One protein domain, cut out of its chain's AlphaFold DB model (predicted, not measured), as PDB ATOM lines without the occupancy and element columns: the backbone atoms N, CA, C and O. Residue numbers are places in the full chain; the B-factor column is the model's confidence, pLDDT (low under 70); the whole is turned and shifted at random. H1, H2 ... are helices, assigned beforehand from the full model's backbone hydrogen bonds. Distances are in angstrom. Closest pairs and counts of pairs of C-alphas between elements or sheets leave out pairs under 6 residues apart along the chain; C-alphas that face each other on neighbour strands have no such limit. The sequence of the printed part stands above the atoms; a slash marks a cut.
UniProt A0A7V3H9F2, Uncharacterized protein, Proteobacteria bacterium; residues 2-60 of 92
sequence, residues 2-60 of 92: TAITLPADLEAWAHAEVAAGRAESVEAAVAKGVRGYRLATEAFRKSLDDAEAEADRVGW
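What this domain is: This is residues 2 to 60 of the 92 residues of an uncharacterized protein of Proteobacteria bacterium (UniProt A0A7V3H9F2). One long helix, H2, makes the length of an extended rod, and a short helix, H1, lies steeply across its first end like the bar of a T, with residues 14 to 18 of H1 packing on residues 26 to 30 of H2. Most of H2 sticks out from there, with residues 33 to 51 and 53 to 58 standing free. The printed part has 59 residues with two named helices, H1 then H2, and no named strand: all helix. The radius of gyration of the C-alphas is 17.9 A, and the spans are 53 by 22 by 19 A.

How they stand to each other: H2, residues 26 to 58, touches H1, residues 8 to 19, with its residues 26 to 30 alone; H1 touches it with residues 14 to 18 alone. Their closest C-alphas, those of Ala 14 and Val 26, are 5.4 A apart. They run opposite ways at a steep tilt of 69 degrees, only just short of about perpendicular. In H1 and H2 every O i to N i+4 pair is within hydrogen-bond range.

Where its parts are: H2 measures 47.9 A from C-alpha 26 at (57.056, 18.263, 7.819) to C-alpha 58 at (19.275, -3.771, 27.291). H1 measures 16.4 A and begins with C-alpha 8 at (52.539, 29.265, 13.114).

The domain as a whole: The two C-alphas farthest apart, those of Ala 19 and Gly 59, are 53.9 A apart. The printed part has no cut, and the link from H1 to H2 is short, with 6 residues. No printed residue is under 70 in pLDDT.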
ATOM      1  N   THR A   2      46.785  19.337  -2.360       77.00
ATOM      2  CA  THR A   2      46.015  20.256  -1.516       77.00
ATOM      3  C   THR A   2      47.008  21.058  -0.689       77.00
ATOM      4  O   THR A   2      47.784  20.467   0.058       77.00
ATOM      5  N   ALA A   3      47.032  22.378  -0.859       83.25
ATOM      6  CA  ALA A   3      47.833  23.251  -0.011       83.25
ATOM      7  C   ALA A   3      47.128  23.397   1.343       83.25
ATOM      8  O   ALA A   3      45.943  23.725   1.389       83.25
ATOM      9  N   ILE A   4      47.847  23.121   2.430       82.62
ATOM     10  CA  ILE A   4      47.359  23.288   3.799       82.62
ATOM     11  C   ILE A   4      48.243  24.339   4.451       82.62
ATOM     12  O   ILE A   4      49.463  24.192   4.474       82.62
ATOM     13  N   THR A   5      47.630  25.396   4.972       90.00
ATOM     14  CA  THR A   5      48.337  26.394   5.774       90.00
ATOM     15  C   THR A   5      48.278  25.964   7.228       90.00
ATOM     16  O   THR A   5      47.190  25.823   7.790       90.00
ATOM     17  N   LEU A   6      49.445  25.730   7.823       88.38
ATOM     18  CA  LEU A   6      49.548  25.445   9.246       88.38
ATOM     19  C   LEU A   6      49.527  26.761  10.036       88.38
ATOM     20  O   LEU A   6      50.139  27.742   9.613       88.38
ATOM     21  N   PRO A   7      48.841  26.797  11.186       94.06
ATOM     22  CA  PRO A   7      49.104  27.780  12.227       94.06
ATOM     23  C   PRO A   7      50.598  27.835  12.587       94.06
ATOM     24  O   PRO A   7      51.281  26.810  12.563       94.06
ATOM     25  N   ALA A   8      51.103  29.025  12.924       93.94
ATOM     26  CA  ALA A   8      52.539  29.265  13.114       93.94
ATOM     27  C   ALA A   8      53.168  28.406  14.228       93.94
ATOM     28  O   ALA A   8      54.321  27.994  14.132       93.94
ATOM     29  N   ASP A   9      52.407  28.113  15.279       95.19
ATOM     30  CA  ASP A   9      52.799  27.215  16.365       95.19
ATOM     31  C   ASP A   9      52.926  25.759  15.893       95.19
ATOM     32  O   ASP A   9      53.896  25.080  16.235       95.19
ATOM     33  N   LEU A  10      51.996  25.293  15.056       92.75
ATOM     34  CA  LEU A  10      52.034  23.950  14.474       92.75
ATOM     35  C   LEU A  10      53.144  23.797  13.431       92.75
ATOM     36  O   LEU A  10      53.772  22.740  13.360       92.75
ATOM     37  N   GLU A  11      53.415  24.841  12.653       94.38
ATOM     38  CA  GLU A  11      54.553  24.878  11.734       94.38
ATOM     39  C   GLU A  11      55.880  24.800  12.505       94.38
ATOM     40  O   GLU A  11      56.718  23.941  12.217       94.38
ATOM     41  N   ALA A  12      56.042  25.616  13.555       95.56
ATOM     42  CA  ALA A  12      57.224  25.585  14.418       95.56
ATOM     43  C   ALA A  12      57.420  24.214  15.088       95.56
ATOM     44  O   ALA A  12      58.536  23.688  15.116       95.56
ATOM     45  N   TRP A  13      56.337  23.607  15.579       94.69
ATOM     46  CA  TRP A  13      56.364  22.254  16.128       94.69
ATOM     47  C   TRP A  13      56.808  21.220  15.084       94.69
ATOM     48  O   TRP A  13      57.705  20.423  15.360       94.69
ATOM     49  N   ALA A  14      56.250  21.252  13.871       94.75
ATOM     50  CA  ALA A  14      56.587  20.281  12.833       94.75
ATOM     51  C   ALA A  14      58.065  20.371  12.418       94.75
ATOM     52  O   ALA A  14      58.729  19.345  12.255       94.75
ATOM     53  N   HIS A  15      58.614  21.584  12.318       95.81
ATOM     54  CA  HIS A  15      60.045  21.775  12.085       95.81
ATOM     55  C   HIS A  15      60.908  21.253  13.242       95.81
ATOM     56  O   HIS A  15      61.957  20.658  12.991       95.81
ATOM     57  N   ALA A  16      60.469  21.416  14.495       96.56
ATOM     58  CA  ALA A  16      61.178  20.881  15.657       96.56
ATOM     59  C   ALA A  16      61.202  19.341  15.675       96.56
ATOM     60  O   ALA A  16      62.221  18.750  16.033       96.56
ATOM     61  N   GLU A  17      60.121  18.680  15.248       96.75
ATOM     62  CA  GLU A  17      60.076  17.218  15.108       96.75
ATOM     63  C   GLU A  17      61.074  16.705  14.060       96.75
ATOM     64  O   GLU A  17      61.757  15.704  14.299       96.75
ATOM     65  N   VAL A  18      61.195  17.406  12.928       97.50
ATOM     66  CA  VAL A  18      62.176  17.082  11.879       97.50
ATOM     67  C   VAL A  18      63.600  17.318  12.375       97.50
ATOM     68  O   VAL A  18      64.448  16.436  12.253       97.50
ATOM     69  N   ALA A  19      63.866  18.468  12.999       97.31
ATOM     70  CA  ALA A  19      65.183  18.789  13.550       97.31
ATOM     71  C   ALA A  19      65.626  17.791  14.634       97.31
ATOM     72  O   ALA A  19      66.809  17.476  14.747       97.31
ATOM     73  N   ALA A  20      64.678  17.260  15.408       96.94
ATOM     74  CA  ALA A  20      64.931  16.228  16.404       96.94
ATOM     75  C   ALA A  20      65.029  14.802  15.823       96.94
ATOM     76  O   ALA A  20      65.190  13.850  16.588       96.94
ATOM     77  N   GLY A  21      64.895  14.628  14.502       96.25
ATOM     78  CA  GLY A  21      64.952  13.328  13.829       96.25
ATOM     79  C   GLY A  21      63.754  12.413  14.109       96.25
ATOM     80  O   GLY A  21      63.826  11.215  13.846       96.25
ATOM     81  N   ARG A  22      62.651  12.945  14.654       94.56
ATOM     82  CA  ARG A  22      61.420  12.180  14.937       94.56
ATOM     83  C   ARG A  22      60.500  12.058  13.721       94.56
ATOM     84  O   ARG A  22      59.607  11.206  13.714       94.56
ATOM     85  N   ALA A  23      60.723  12.890  12.707       95.38
ATOM     86  CA  ALA A  23      60.051  12.845  11.417       95.38
ATOM     87  C   ALA A  23      61.045  13.111  10.277       95.38
ATOM     88  O   ALA A  23      61.968  13.906  10.424       95.38
ATOM     89  N   GLU A  24      60.831  12.464   9.132       95.50
ATOM     90  CA  GLU A  24      61.672  12.622   7.933       95.50
ATOM     91  C   GLU A  24      61.409  13.949   7.200       95.50
ATOM     92  O   GLU A  24      62.297  14.495   6.550       95.50
ATOM     93  N   SER A  25      60.187  14.477   7.312       95.69
ATOM     94  CA  SER A  25      59.781  15.768   6.759       95.69
ATOM     95  C   SER A  25      58.576  16.337   7.517       95.69
ATOM     96  O   SER A  25      57.921  15.633   8.297       95.69
ATOM     97  N   VAL A  26      58.258  17.612   7.270       93.38
ATOM     98  CA  VAL A  26      57.056  18.263   7.819       93.38
ATOM     99  C   VAL A  26      55.795  17.553   7.326       93.38
ATOM    100  O   VAL A  26      54.892  17.272   8.112       93.38
ATOM    101  N   GLU A  27      55.745  17.174   6.049       92.81
ATOM    102  CA  GLU A  27      54.629  16.430   5.461       92.81
ATOM    103  C   GLU A  27      54.432  15.077   6.145       92.81
ATOM    104  O   GLU A  27      53.296  14.698   6.433       92.81
ATOM    105  N   ALA A  28      55.521  14.364   6.452       92.56
ATOM    106  CA  ALA A  28      55.455  13.095   7.170       92.56
ATOM    107  C   ALA A  28      54.903  13.279   8.596       92.56
ATOM    108  O   ALA A  28      54.058  12.493   9.040       92.56
ATOM    109  N   ALA A  29      55.321  14.339   9.297       92.75
ATOM    110  CA  ALA A  29      54.810  14.677  10.625       92.75
ATOM    111  C   ALA A  29      53.305  15.000  10.593       92.75
ATOM    112  O   ALA A  29      52.525  14.437  11.368       92.75
ATOM    113  N   VAL A  30      52.875  15.841   9.648       91.81
ATOM    114  CA  VAL A  30      51.463  16.218   9.472       91.81
ATOM    115  C   VAL A  30      50.615  15.008   9.082       91.81
ATOM    116  O   VAL A  30      49.565  14.774   9.684       91.81
ATOM    117  N   ALA A  31      51.070  14.188   8.131       91.00
ATOM    118  CA  ALA A  31      50.352  12.990   7.702       91.00
ATOM    119  C   ALA A  31      50.146  12.000   8.860       91.00
ATOM    120  O   ALA A  31      49.058  11.436   9.015       91.00
ATOM    121  N   LYS A  32      51.163  11.825   9.713       91.62
ATOM    122  CA  LYS A  32      51.065  11.010  10.930       91.62
ATOM    123  C   LYS A  32      50.017  11.570  11.895       91.62
ATOM    124  O   LYS A  32      49.195  10.798  12.390       91.62
ATOM    125  N   GLY A  33      50.011  12.885  12.119       91.31
ATOM    126  CA  GLY A  33      49.022  13.561  12.963       91.31
ATOM    127  C   GLY A  33      47.591  13.374  12.454       91.31
ATOM    128  O   GLY A  33      46.723  12.915  13.196       91.31
ATOM    129  N   VAL A  34      47.356  13.621  11.161       92.19
ATOM    130  CA  VAL A  34      46.040  13.436  10.521       92.19
ATOM    131  C   VAL A  34      45.580  11.981  10.607       92.19
ATOM    132  O   VAL A  34      44.422  11.717  10.932       92.19
ATOM    133  N   ARG A  35      46.477  11.015  10.368       94.81
ATOM    134  CA  ARG A  35      46.160   9.587  10.516       94.81
ATOM    135  C   ARG A  35      45.772   9.246  11.955       94.81
ATOM    136  O   ARG A  35      44.806   8.515  12.153       94.81
ATOM    137  N   GLY A  36      46.505   9.770  12.937       95.56
ATOM    138  CA  GLY A  36      46.195   9.593  14.356       95.56
ATOM    139  C   GLY A  36      44.816  10.145  14.715       95.56
ATOM    140  O   GLY A  36      44.000   9.424  15.285       95.56
ATOM    141  N   TYR A  37      44.521  11.377  14.294       95.12
ATOM    142  CA  TYR A  37      43.210  11.999  14.496       95.12
ATOM    143  C   TYR A  37      42.080  11.187  13.856       95.12
ATOM    144  O   TYR A  37      41.037  10.975  14.475       95.12
ATOM    145  N   ARG A  38      42.291  10.687  12.631       97.12
ATOM    146  CA  ARG A  38      41.297   9.864  11.937       97.12
ATOM    147  C   ARG A  38      40.988   8.585  12.714       97.12
ATOM    148  O   ARG A  38      39.820   8.308  12.948       97.12
ATOM    149  N   LEU A  39      42.016   7.861  13.161       97.25
ATOM    150  CA  LEU A  39      41.845   6.636  13.950       97.25
ATOM    151  C   LEU A  39      41.134   6.906  15.282       97.25
ATOM    152  O   LEU A  39      40.233   6.159  15.649       97.25
ATOM    153  N   ALA A  40      41.499   7.983  15.983       97.31
ATOM    154  CA  ALA A  40      40.834   8.371  17.226       97.31
ATOM    155  C   ALA A  40      39.354   8.717  16.994       97.31
ATOM    156  O   ALA A  40      38.486   8.290  17.750       97.31
ATOM    157  N   THR A  41      39.057   9.438  15.910       97.81
ATOM    158  CA  THR A  41      37.683   9.792  15.529       97.81
ATOM    159  C   THR A  41      36.865   8.554  15.163       97.81
ATOM    160  O   THR A  41      35.713   8.437  15.568       97.81
ATOM    161  N   GLU A  42      37.442   7.625  14.398       97.88
ATOM    162  CA  GLU A  42      36.804   6.355  14.030       97.88
ATOM    163  C   GLU A  42      36.518   5.498  15.270       97.88
ATOM    164  O   GLU A  42      35.405   5.001  15.421       97.88
ATOM    165  N   ALA A  43      37.481   5.384  16.188       97.44
ATOM    166  CA  ALA A  43      37.306   4.656  17.442       97.44
ATOM    167  C   ALA A  43      36.220   5.281  18.329       97.44
ATOM    168  O   ALA A  43      35.383   4.563  18.869       97.44
ATOM    169  N   PHE A  44      36.194   6.613  18.442       97.69
ATOM    170  CA  PHE A  44      35.166   7.314  19.205       97.69
ATOM    171  C   PHE A  44      33.773   7.118  18.599       97.69
ATOM    172  O   PHE A  44      32.844   6.768  19.320       97.69
ATOM    173  N   ARG A  45      33.623   7.252  17.274       98.25
ATOM    174  CA  ARG A  45      32.344   6.970  16.599       98.25
ATOM    175  C   ARG A  45      31.878   5.545  16.853       98.25
ATOM    176  O   ARG A  45      30.757   5.361  17.299       98.25
ATOM    177  N   LYS A  46      32.774   4.568  16.689       98.00
ATOM    178  CA  LYS A  46      32.452   3.173  16.987       98.00
ATOM    179  C   LYS A  46      31.992   2.995  18.440       98.00
ATOM    180  O   LYS A  46      31.053   2.256  18.685       98.00
ATOM    181  N   SER A  47      32.629   3.676  19.395       97.75
ATOM    182  CA  SER A  47      32.220   3.589  20.802       97.75
ATOM    183  C   SER A  47      30.809   4.131  21.054       97.75
ATOM    184  O   SER A  47      30.114   3.604  21.917       97.75
ATOM    185  N   LEU A  48      30.372   5.140  20.290       97.88
ATOM    186  CA  LEU A  48      29.003   5.651  20.355       97.88
ATOM    187  C   LEU A  48      28.018   4.660  19.732       97.88
ATOM    188  O   LEU A  48      27.015   4.351  20.365       97.88
ATOM    189  N   ASP A  49      28.341   4.120  18.554       98.31
ATOM    190  CA  ASP A  49      27.509   3.119  17.875       98.31
ATOM    191  C   ASP A  49      27.327   1.866  18.751       98.31
ATOM    192  O   ASP A  49      26.227   1.330  18.874       98.31
ATOM    193  N   ASP A  50      28.403   1.410  19.403       97.81
ATOM    194  CA  ASP A  50      28.368   0.269  20.322       97.81
ATOM    195  C   ASP A  50      27.504   0.573  21.561       97.81
ATOM    196  O   ASP A  50      26.753  -0.291  22.012       97.81
ATOM    197  N   ALA A  51      27.594   1.792  22.110       95.31
ATOM    198  CA  ALA A  51      26.789   2.207  23.258       95.31
ATOM    199  C   ALA A  51      25.296   2.319  22.911       95.31
ATOM    200  O   ALA A  51      24.455   1.899  23.704       95.31
ATOM    201  N   GLU A  52      24.970   2.843  21.728       96.88
ATOM    202  CA  GLU A  52      23.599   2.917  21.213       96.88
ATOM    203  C   GLU A  52      23.022   1.514  20.991       96.88
ATOM    204  O   GLU A  52      21.953   1.197  21.510       96.88
ATOM    205  N   ALA A  53      23.768   0.635  20.315       97.56
ATOM    206  CA  ALA A  53      23.345  -0.742  20.068       97.56
ATOM    207  C   ALA A  53      23.132  -1.535  21.366       97.56
ATOM    208  O   ALA A  53      22.205  -2.342  21.469       97.56
ATOM    209  N   GLU A  54      23.982  -1.315  22.369       96.25
ATOM    210  CA  GLU A  54      23.812  -1.928  23.681       96.25
ATOM    211  C   GLU A  54      22.572  -1.382  24.390       96.25
ATOM    212  O   GLU A  54      21.777  -2.173  24.893       96.25
ATOM    213  N   ALA A  55      22.357  -0.064  24.390       94.38
ATOM    214  CA  ALA A  55      21.182   0.551  25.001       94.38
ATOM    215  C   ALA A  55      19.873   0.102  24.329       94.38
ATOM    216  O   ALA A  55      18.896  -0.179  25.020       94.38
ATOM    217  N   ASP A  56      19.863  -0.076  23.009       96.56
ATOM    218  CA  ASP A  56      18.732  -0.670  22.290       96.56
ATOM    219  C   ASP A  56      18.482  -2.130  22.697       96.56
ATOM    220  O   ASP A  56      17.337  -2.587  22.739       96.56
ATOM    221  N   ARG A  57      19.543  -2.872  23.035       95.69
ATOM    222  CA  ARG A  57      19.464  -4.274  23.462       95.69
ATOM    223  C   ARG A  57      19.001  -4.432  24.912       95.69
ATOM    224  O   ARG A  57      18.206  -5.331  25.190       95.69
ATOM    225  N   VAL A  58      19.535  -3.636  25.840       94.81
ATOM    226  CA  VAL A  58      19.275  -3.771  27.291       94.81
ATOM    227  C   VAL A  58      18.218  -2.806  27.818       94.81
ATOM    228  O   VAL A  58      17.709  -3.000  28.921       94.81
ATOM    229  N   GLY A  59      17.846  -1.814  27.016       94.12
ATOM    230  CA  GLY A  59      16.936  -0.740  27.375       94.12
ATOM    231  C   GLY A  59      17.676   0.537  27.770       94.12
ATOM    232  O   GLY A  59      18.628   0.527  28.551       94.12
ATOM    233  N   TRP A  60      17.182   1.661  27.257       93.94
ATOM    234  CA  TRP A  60      17.626   2.992  27.649       93.94
ATOM    235  C   TRP A  60      17.204   3.308  29.085       93.94
ATOM    236  O   TRP A  60      16.047   3.102  29.461       93.94
TER     237      TRP A  60